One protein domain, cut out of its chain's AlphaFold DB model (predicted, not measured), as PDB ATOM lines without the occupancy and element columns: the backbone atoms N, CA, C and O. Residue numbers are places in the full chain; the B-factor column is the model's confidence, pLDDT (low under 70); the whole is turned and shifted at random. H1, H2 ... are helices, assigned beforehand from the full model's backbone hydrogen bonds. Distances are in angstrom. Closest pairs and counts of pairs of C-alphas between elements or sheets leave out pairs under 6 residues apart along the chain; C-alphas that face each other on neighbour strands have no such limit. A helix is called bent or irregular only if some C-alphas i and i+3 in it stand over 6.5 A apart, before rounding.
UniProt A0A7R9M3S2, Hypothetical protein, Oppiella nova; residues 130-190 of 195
ATOM      1  N   TYR A 130     166.950 111.046 117.948       91.44
ATOM      2  CA  TYR A 130     165.928 111.969 118.457       91.44
ATOM      3  C   TYR A 130     165.507 111.697 119.904       91.44
ATOM      4  O   TYR A 130     165.381 112.637 120.688       91.44
ATOM      5  N   TYR A 131     165.308 110.426 120.267       92.31
ATOM      6  CA  TYR A 131     164.911 110.055 121.625       92.31
ATOM      7  C   TYR A 131     166.012 110.400 122.637       92.31
ATOM      8  O   TYR A 131     165.777 111.130 123.602       92.31
ATOM      9  N   ASN A 132     167.237 109.939 122.377       93.56
ATOM     10  CA  ASN A 132     168.381 110.159 123.260       93.56
ATOM     11  C   ASN A 132     168.772 111.641 123.347       93.56
ATOM     12  O   ASN A 132     169.188 112.089 124.412       93.56
ATOM     13  N   THR A 133     168.584 112.424 122.278       94.25
ATOM     14  CA  THR A 133     168.766 113.882 122.313       94.25
ATOM     15  C   THR A 133     167.879 114.512 123.383       94.25
ATOM     16  O   THR A 133     168.377 115.281 124.201       94.25
ATOM     17  N   ARG A 134     166.595 114.132 123.460       94.06
ATOM     18  CA  ARG A 134     165.674 114.661 124.484       94.06
ATOM     19  C   ARG A 134     166.064 114.208 125.893       94.06
ATOM     20  O   ARG A 134     165.971 114.988 126.843       94.06
ATOM     21  N   VAL A 135     166.561 112.981 126.048       94.75
ATOM     22  CA  VAL A 135     167.116 112.516 127.332       94.75
ATOM     23  C   VAL A 135     168.336 113.351 127.745       94.75
ATOM     24  O   VAL A 135     168.430 113.787 128.892       94.75
ATOM     25  N   ALA A 136     169.261 113.622 126.827       94.00
ATOM     26  CA  ALA A 136     170.436 114.440 127.108       94.00
ATOM     27  C   ALA A 136     170.053 115.884 127.465       94.00
ATOM     28  O   ALA A 136     170.528 116.421 128.464       94.00
ATOM     29  N   GLU A 137     169.150 116.501 126.705       93.81
ATOM     30  CA  GLU A 137     168.679 117.862 126.965       93.81
ATOM     31  C   GLU A 137     167.981 117.987 128.317       93.81
ATOM     32  O   GLU A 137     168.233 118.949 129.036       93.81
ATOM     33  N   THR A 138     167.143 117.022 128.706       95.25
ATOM     34  CA  THR A 138     166.476 117.054 130.019       95.25
ATOM     35  C   THR A 138     167.464 116.898 131.176       95.25
ATOM     36  O   THR A 138     167.338 117.607 132.173       95.25
ATOM     37  N   ARG A 139     168.495 116.054 131.030       95.50
ATOM     38  CA  ARG A 139     169.599 115.937 132.004       95.50
ATOM     39  C   ARG A 139     170.419 117.230 132.102       95.50
ATOM     40  O   ARG A 139     170.777 117.660 133.199       95.50
ATOM     41  N   LEU A 140     170.697 117.878 130.969       93.50
ATOM     42  CA  LEU A 140     171.391 119.169 130.926       93.50
ATOM     43  C   LEU A 140     170.543 120.286 131.545       93.50
ATOM     44  O   LEU A 140     171.057 121.092 132.323       93.50
ATOM     45  N   ALA A 141     169.245 120.317 131.241       93.06
ATOM     46  CA  ALA A 141     168.302 121.261 131.820       93.06
ATOM     47  C   ALA A 141     168.224 121.093 133.340       93.06
ATOM     48  O   ALA A 141     168.317 122.091 134.050       93.06
ATOM     49  N   ALA A 142     168.144 119.860 133.847       95.25
ATOM     50  CA  ALA A 142     168.170 119.573 135.279       95.25
ATOM     51  C   ALA A 142     169.425 120.161 135.949       95.25
ATOM     52  O   ALA A 142     169.312 120.933 136.903       95.25
ATOM     53  N   ALA A 143     170.613 119.894 135.397       94.56
ATOM     54  CA  ALA A 143     171.865 120.448 135.914       94.56
ATOM     55  C   ALA A 143     171.889 121.991 135.879       94.56
ATOM     56  O   ALA A 143     172.336 122.638 136.828       94.56
ATOM     57  N   TYR A 144     171.380 122.600 134.805       93.19
ATOM     58  CA  TYR A 144     171.316 124.056 134.675       93.19
ATOM     59  C   TYR A 144     170.340 124.695 135.672       93.19
ATOM     60  O   TYR A 144     170.688 125.690 136.309       93.19
ATOM     61  N   ILE A 145     169.149 124.116 135.842       94.62
ATOM     62  CA  ILE A 145     168.144 124.568 136.815       94.62
ATOM     63  C   ILE A 145     168.716 124.463 138.228       94.62
ATOM     64  O   ILE A 145     168.666 125.440 138.970       94.62
ATOM     65  N   ALA A 146     169.325 123.327 138.581       95.75
ATOM     66  CA  ALA A 146     169.939 123.130 139.891       95.75
ATOM     67  C   ALA A 146     171.012 124.187 140.182       95.75
ATOM     68  O   ALA A 146     171.008 124.801 141.250       95.75
ATOM     69  N   LYS A 147     171.866 124.484 139.192       94.12
ATOM     70  CA  LYS A 147     172.862 125.556 139.290       94.12
ATOM     71  C   LYS A 147     172.227 126.936 139.469       94.12
ATOM     72  O   LYS A 147     172.725 127.732 140.256       94.12
ATOM     73  N   LYS A 148     171.148 127.246 138.743       94.25
ATOM     74  CA  LYS A 148     170.463 128.547 138.820       94.25
ATOM     75  C   LYS A 148     169.699 128.753 140.123       94.25
ATOM     76  O   LYS A 148     169.604 129.885 140.583       94.25
ATOM     77  N   LEU A 149     169.200 127.673 140.711       94.88
ATOM     78  CA  LEU A 149     168.511 127.677 141.997       94.88
ATOM     79  C   LEU A 149     169.456 127.476 143.192       94.88
ATOM     80  O   LEU A 149     168.981 127.406 144.318       94.88
ATOM     81  N   ASN A 150     170.775 127.406 142.968       94.81
ATOM     82  CA  ASN A 150     171.785 127.146 144.004       94.81
ATOM     83  C   ASN A 150     171.500 125.882 144.840       94.81
ATOM     84  O   ASN A 150     171.760 125.851 146.042       94.81
ATOM     85  N   ILE A 151     170.976 124.828 144.208       95.12
ATOM     86  CA  ILE A 151     170.732 123.541 144.867       95.12
ATOM     87  C   ILE A 151     172.082 122.863 145.118       95.12
ATOM     88  O   ILE A 151     172.886 122.712 144.198       95.12
ATOM     89  N   SER A 152     172.352 122.455 146.357       91.19
ATOM     90  CA  SER A 152     173.570 121.730 146.722       91.19
ATOM     91  C   SER A 152     173.443 120.231 146.420       91.19
ATOM     92  O   SER A 152     172.354 119.667 146.427       91.19
ATOM     93  N   GLY A 153     174.567 119.570 146.125       85.50
ATOM     94  CA  GLY A 153     174.612 118.112 145.953       85.50
ATOM     95  C   GLY A 153     174.024 117.557 144.647       85.50
ATOM     96  O   GLY A 153     173.990 116.338 144.489       85.50
ATOM     97  N   TYR A 154     173.599 118.406 143.702       87.62
ATOM     98  CA  TYR A 154     173.151 117.945 142.382       87.62
ATOM     99  C   TYR A 154     174.302 117.335 141.571       87.62
ATOM    100  O   TYR A 154     175.460 117.746 141.688       87.62
ATOM    101  N   ARG A 155     173.978 116.381 140.697       88.88
ATOM    102  CA  ARG A 155     174.930 115.715 139.802       88.88
ATOM    103  C   ARG A 155     174.513 115.875 138.347       88.88
ATOM    104  O   ARG A 155     173.329 115.911 138.006       88.88
ATOM    105  N   LEU A 156     175.502 115.930 137.457       87.75
ATOM    106  CA  LEU A 156     175.238 115.856 136.023       87.75
ATOM    107  C   LEU A 156     174.616 114.491 135.696       87.75
ATOM    108  O   LEU A 156     175.197 113.455 136.010       87.75
ATOM    109  N   GLY A 157     173.440 114.504 135.066       86.94
ATOM    110  CA  GLY A 157     172.668 113.295 134.764       86.94
ATOM    111  C   GLY A 157     171.473 113.052 135.688       86.94
ATOM    112  O   GLY A 157     170.672 112.166 135.385       86.94
ATOM    113  N   ASP A 158     171.311 113.841 136.758       92.25
ATOM    114  CA  ASP A 158     170.096 113.803 137.574       92.25
ATOM    115  C   ASP A 158     168.856 114.157 136.730       92.25
ATOM    116  O   ASP A 158     168.910 114.915 135.757       92.25
ATOM    117  N   GLN A 159     167.717 113.573 137.102       93.50
ATOM    118  CA  GLN A 159     166.446 113.788 136.412       93.50
ATOM    119  C   GLN A 159     165.780 115.087 136.879       93.50
ATOM    120  O   GLN A 159     165.956 115.514 138.020       93.50
ATOM    121  N   LEU A 160     164.934 115.678 136.029       94.75
ATOM    122  CA  LEU A 160     164.185 116.898 136.359       94.75
ATOM    123  C   LEU A 160     163.369 116.770 137.655       94.75
ATOM    124  O   LEU A 160     163.295 117.729 138.418       94.75
ATOM    125  N   TRP A 161     162.812 115.587 137.933       93.50
ATOM    126  CA  TRP A 161     162.085 115.318 139.176       93.50
ATOM    127  C   TRP A 161     162.961 115.528 140.419       93.50
ATOM    128  O   TRP A 161     162.531 116.187 141.358       93.50
ATOM    129  N   VAL A 162     164.216 115.059 140.400       92.12
ATOM    130  CA  VAL A 162     165.156 115.207 141.530       92.12
ATOM    131  C   VAL A 162     165.390 116.684 141.834       92.12
ATOM    132  O   VAL A 162     165.346 117.105 142.987       92.12
ATOM    133  N   VAL A 163     165.577 117.489 140.788       94.00
ATOM    134  CA  VAL A 163     165.786 118.935 140.908       94.00
ATOM    135  C   VAL A 163     164.519 119.645 141.388       94.00
ATOM    136  O   VAL A 163     164.604 120.538 142.229       94.00
ATOM    137  N   GLN A 164     163.341 119.235 140.907       94.44
ATOM    138  CA  GLN A 164     162.067 119.787 141.371       94.44
ATOM    139  C   GLN A 164     161.857 119.514 142.865       94.44
ATOM    140  O   GLN A 164     161.558 120.450 143.603       94.44
ATOM    141  N   GLN A 165     162.093 118.287 143.327       93.12
ATOM    142  CA  GLN A 165     161.989 117.943 144.746       93.12
ATOM    143  C   GLN A 165     163.002 118.715 145.597       93.12
ATOM    144  O   GLN A 165     162.626 119.337 146.587       93.12
ATOM    145  N   ALA A 166     164.270 118.760 145.174       93.69
ATOM    146  CA  ALA A 166     165.325 119.469 145.899       93.69
ATOM    147  C   ALA A 166     165.104 120.992 145.964       93.69
ATOM    148  O   ALA A 166     165.566 121.642 146.897       93.69
ATOM    149  N   SER A 167     164.384 121.569 144.996       93.94
ATOM    150  CA  SER A 167     164.018 122.990 145.018       93.94
ATOM    151  C   SER A 167     162.917 123.333 146.027       93.94
ATOM    152  O   SER A 167     162.726 124.510 146.321       93.94
ATOM    153  N   ALA A 168     162.162 122.335 146.507       93.75
ATOM    154  CA  ALA A 168     160.927 122.496 147.283       93.75
ATOM    155  C   ALA A 168     159.840 123.363 146.604       93.75
ATOM    156  O   ALA A 168     158.873 123.775 147.245       93.75
ATOM    157  N   ILE A 169     159.962 123.628 145.298       94.88
ATOM    158  CA  ILE A 169     158.966 124.367 144.520       94.88
ATOM    159  C   ILE A 169     157.890 123.381 144.044       94.88
ATOM    160  O   ILE A 169     158.226 122.392 143.381       94.88
ATOM    161  N   PRO A 170     156.597 123.629 144.323       95.88
ATOM    162  CA  PRO A 170     155.511 122.794 143.821       95.88
ATOM    163  C   PRO A 170     155.536 122.671 142.294       95.88
ATOM    164  O   PRO A 170     155.749 123.661 141.594       95.88
ATOM    165  N   LEU A 171     155.247 121.476 141.766       94.88
ATOM    166  CA  LEU A 171     155.258 121.224 140.318       94.88
ATOM    167  C   LEU A 171     154.365 122.210 139.544       94.88
ATOM    168  O   LEU A 171     154.765 122.695 138.488       94.88
ATOM    169  N   ALA A 172     153.206 122.571 140.107       96.12
ATOM    170  CA  ALA A 172     152.275 123.539 139.525       96.12
ATOM    171  C   ALA A 172     152.879 124.943 139.323       96.12
ATOM    172  O   ALA A 172     152.460 125.660 138.421       96.12
ATOM    173  N   LEU A 173     153.876 125.326 140.129       96.12
ATOM    174  CA  LEU A 173     154.559 126.624 140.053       96.12
ATOM    175  C   LEU A 173     155.874 126.556 139.267       96.12
ATOM    176  O   LEU A 173     156.477 127.585 138.958       96.12
ATOM    177  N   MET A 174     156.333 125.348 138.927       93.62
ATOM    178  CA  MET A 174     157.617 125.165 138.261       93.62
ATOM    179  C   MET A 174     157.631 125.832 136.884       93.62
ATOM    180  O   MET A 174     158.631 126.432 136.513       93.62
ATOM    181  N   GLY A 175     156.517 125.803 136.145       91.75
ATOM    182  CA  GLY A 175     156.420 126.440 134.829       91.75
ATOM    183  C   GLY A 175     156.752 127.935 134.851       91.75
ATOM    184  O   GLY A 175     157.500 128.407 133.996       91.75
ATOM    185  N   ASP A 176     156.259 128.670 135.849       92.81
ATOM    186  CA  ASP A 176     156.561 130.095 135.994       92.81
ATOM    187  C   ASP A 176     158.000 130.321 136.444       92.81
ATOM    188  O   ASP A 176     158.699 131.156 135.869       92.81
ATOM    189  N   LYS A 177     158.501 129.491 137.367       92.81
ATOM    190  CA  LYS A 177     159.904 129.567 137.776       92.81
ATOM    191  C   LYS A 177     160.864 129.331 136.612       92.81
ATOM    192  O   LYS A 177     161.894 129.994 136.506       92.81
ATOM    193  N   LEU A 178     160.533 128.408 135.713       92.31
ATOM    194  CA  LEU A 178     161.357 128.111 134.547       92.31
ATOM    195  C   LEU A 178     161.445 129.293 133.571       92.31
ATOM    196  O   LEU A 178     162.498 129.458 132.957       92.31
ATOM    197  N   LYS A 179     160.415 130.144 133.468       90.81
ATOM    198  CA  LYS A 179     160.451 131.365 132.636       90.81
ATOM    199  C   LYS A 179     161.450 132.405 133.154       90.81
ATOM    200  O   LYS A 179     161.990 133.170 132.367       90.81
ATOM    201  N   GLU A 180     161.722 132.423 134.459       90.62
ATOM    202  CA  GLU A 180     162.765 133.276 135.050       90.62
ATOM    203  C   GLU A 180     164.181 132.735 134.778       90.62
ATOM    204  O   GLU A 180     165.157 133.483 134.768       90.62
ATOM    205  N   ILE A 181     164.307 131.417 134.584       90.56
ATOM    206  CA  ILE A 181     165.588 130.712 134.426       90.56
ATOM    207  C   ILE A 181     166.018 130.636 132.958       90.56
ATOM    208  O   ILE A 181     167.207 130.787 132.639       90.56
ATOM    209  N   PHE A 182     165.064 130.346 132.077       88.75
ATOM    210  CA  PHE A 182     165.273 130.145 130.652       88.75
ATOM    211  C   PHE A 182     164.713 131.327 129.867       88.75
ATOM    212  O   PHE A 182     163.522 131.609 129.915       88.75
ATOM    213  N   ASP A 183     165.577 131.971 129.084       82.50
ATOM    214  CA  ASP A 183     165.161 132.953 128.088       82.50
ATOM    215  C   ASP A 183     164.801 132.234 126.771       82.50
ATOM    216  O   ASP A 183     165.708 131.759 126.079       82.50
ATOM    217  N   PRO A 184     163.516 132.154 126.380       71.62
ATOM    218  CA  PRO A 184     163.090 131.450 125.170       71.62
ATOM    219  C   PRO A 184     163.619 132.081 123.871       71.62
ATOM    220  O   PRO A 184     163.570 131.448 122.812       71.62
ATOM    221  N   ASN A 185     164.142 133.309 123.920       73.12
ATOM    222  CA  ASN A 185     164.735 133.986 122.767       73.12
ATOM    223  C   ASN A 185     166.230 133.709 122.614       73.12
ATOM    224  O   ASN A 185     166.809 134.007 121.569       73.12
ATOM    225  N   LYS A 186     166.864 133.086 123.609       73.12
ATOM    226  CA  LYS A 186     168.294 132.814 123.570       73.12
ATOM    227  C   LYS A 186     168.617 131.734 122.535       73.12
ATOM    228  O   LYS A 186     168.243 130.570 122.676       73.12
ATOM    229  N   HIS A 187     169.379 132.117 121.509       59.59
ATOM    230  CA  HIS A 187     169.759 131.245 120.389       59.59
ATOM    231  C   HIS A 187     170.429 129.929 120.810       59.59
ATOM    232  O   HIS A 187     170.247 128.920 120.134       59.59
ATOM    233  N   SER A 188     171.131 129.897 121.949       64.06
ATOM    234  CA  SER A 188     171.773 128.679 122.461       64.06
ATOM    235  C   SER A 188     170.794 127.541 122.774       64.06
ATOM    236  O   SER A 188     171.215 126.391 122.801       64.06
ATOM    237  N   TYR A 189     169.507 127.832 123.008       62.41
ATOM    238  CA  TYR A 189     168.474 126.805 123.219       62.41
ATOM    239  C   TYR A 189     167.832 126.315 121.915       62.41
ATOM    240  O   TYR A 189     167.183 125.275 121.905       62.41
ATOM    241  N   LYS A 190     168.001 127.065 120.818       56.94
ATOM    242  CA  LYS A 190     167.405 126.788 119.502       56.94
ATOM    243  C   LYS A 190     168.393 126.181 118.509       56.94
ATOM    244  O   LYS A 190     167.996 125.891 117.385       56.94
TER     245      LYS A 190
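What this domain is: This is residues 130 to 190 of the 195 residues of the protein "Hypothetical protein" of Oppiella nova (UniProt A0A7R9M3S2). One long helix, H1, has the short helix H2 side by side with its second half, the chain folding back over residues 149 to 159 to place it there, and a third helix, H3, is turned about perpendicular to both. After H3 a tail folds back toward the level where H1 begins, and its residues 183 to 188 stick out free of the body. The printed part has 61 residues with three named helices, in the order H1, H2, H3, and no named strand; the class is all helix. The whole is compact, with a radius of gyration of the C-alphas of 11.6 A, and its C-alphas span 30 by 23 by 19 A.

Where its parts are: Find C-alpha 130 at (165.928, 111.969, 118.457); from there H1, residues 130 to 148, runs 26.6 A to C-alpha 148 at (170.463, 128.547, 138.820). Look next at Leu 160, where H2 begins; it holds residues 160 to 167 and measures 10.6 A from first to last C-alpha. H3 holds residues 171 to 181 and runs 15.2 A, ending at C-alpha 181 at (165.588, 130.712, 134.426). H3 is irregular, but only just: C-alphas 172 and 175 are 6.9 A apart, and its line is a rough one.

How they stand to each other: Begin with H1, which touches H2 with residues 138 to 146 alone. Their closest C-alphas are those of Ala 142 and Leu 160, 4.9 A apart. The two helices run the same way at a shallow tilt of 10 degrees. H1 and H3 only just touch, and only at their ends, with 3 pairs of C-alphas within 8 A; H1 touches H3 with residues 145 to 148 alone. The closest C-alphas there are those of Lys 148 and Ile 181, 6.9 A apart, and the lines are about perpendicular at 79 degrees. H2 and H3 are close but not clearly touching, with the closest C-alphas, Gln 164 and Leu 171, 7.0 A apart and an angle of 88 degrees, about perpendicular. In the backbones of H1 and H2 every O i to N i+4 pair is within hydrogen-bond range; in H3 it is 4 of 7.

The domain as a whole: The two C-alphas farthest apart are those of Tyr 130 and Ala 168, at 31.1 A, while the first and last printed C-alphas, Tyr 130 and Lys 190, are 14.9 A apart. The printed part has no cut. The link from H1 to H2 is long, with 11 residues, and the link from H2 to H3 is tight, with 3. Look at the B-factor column for the model's confidence: the mean pLDDT of the printed part is 89.7, and residues 187 to 190 are under 70.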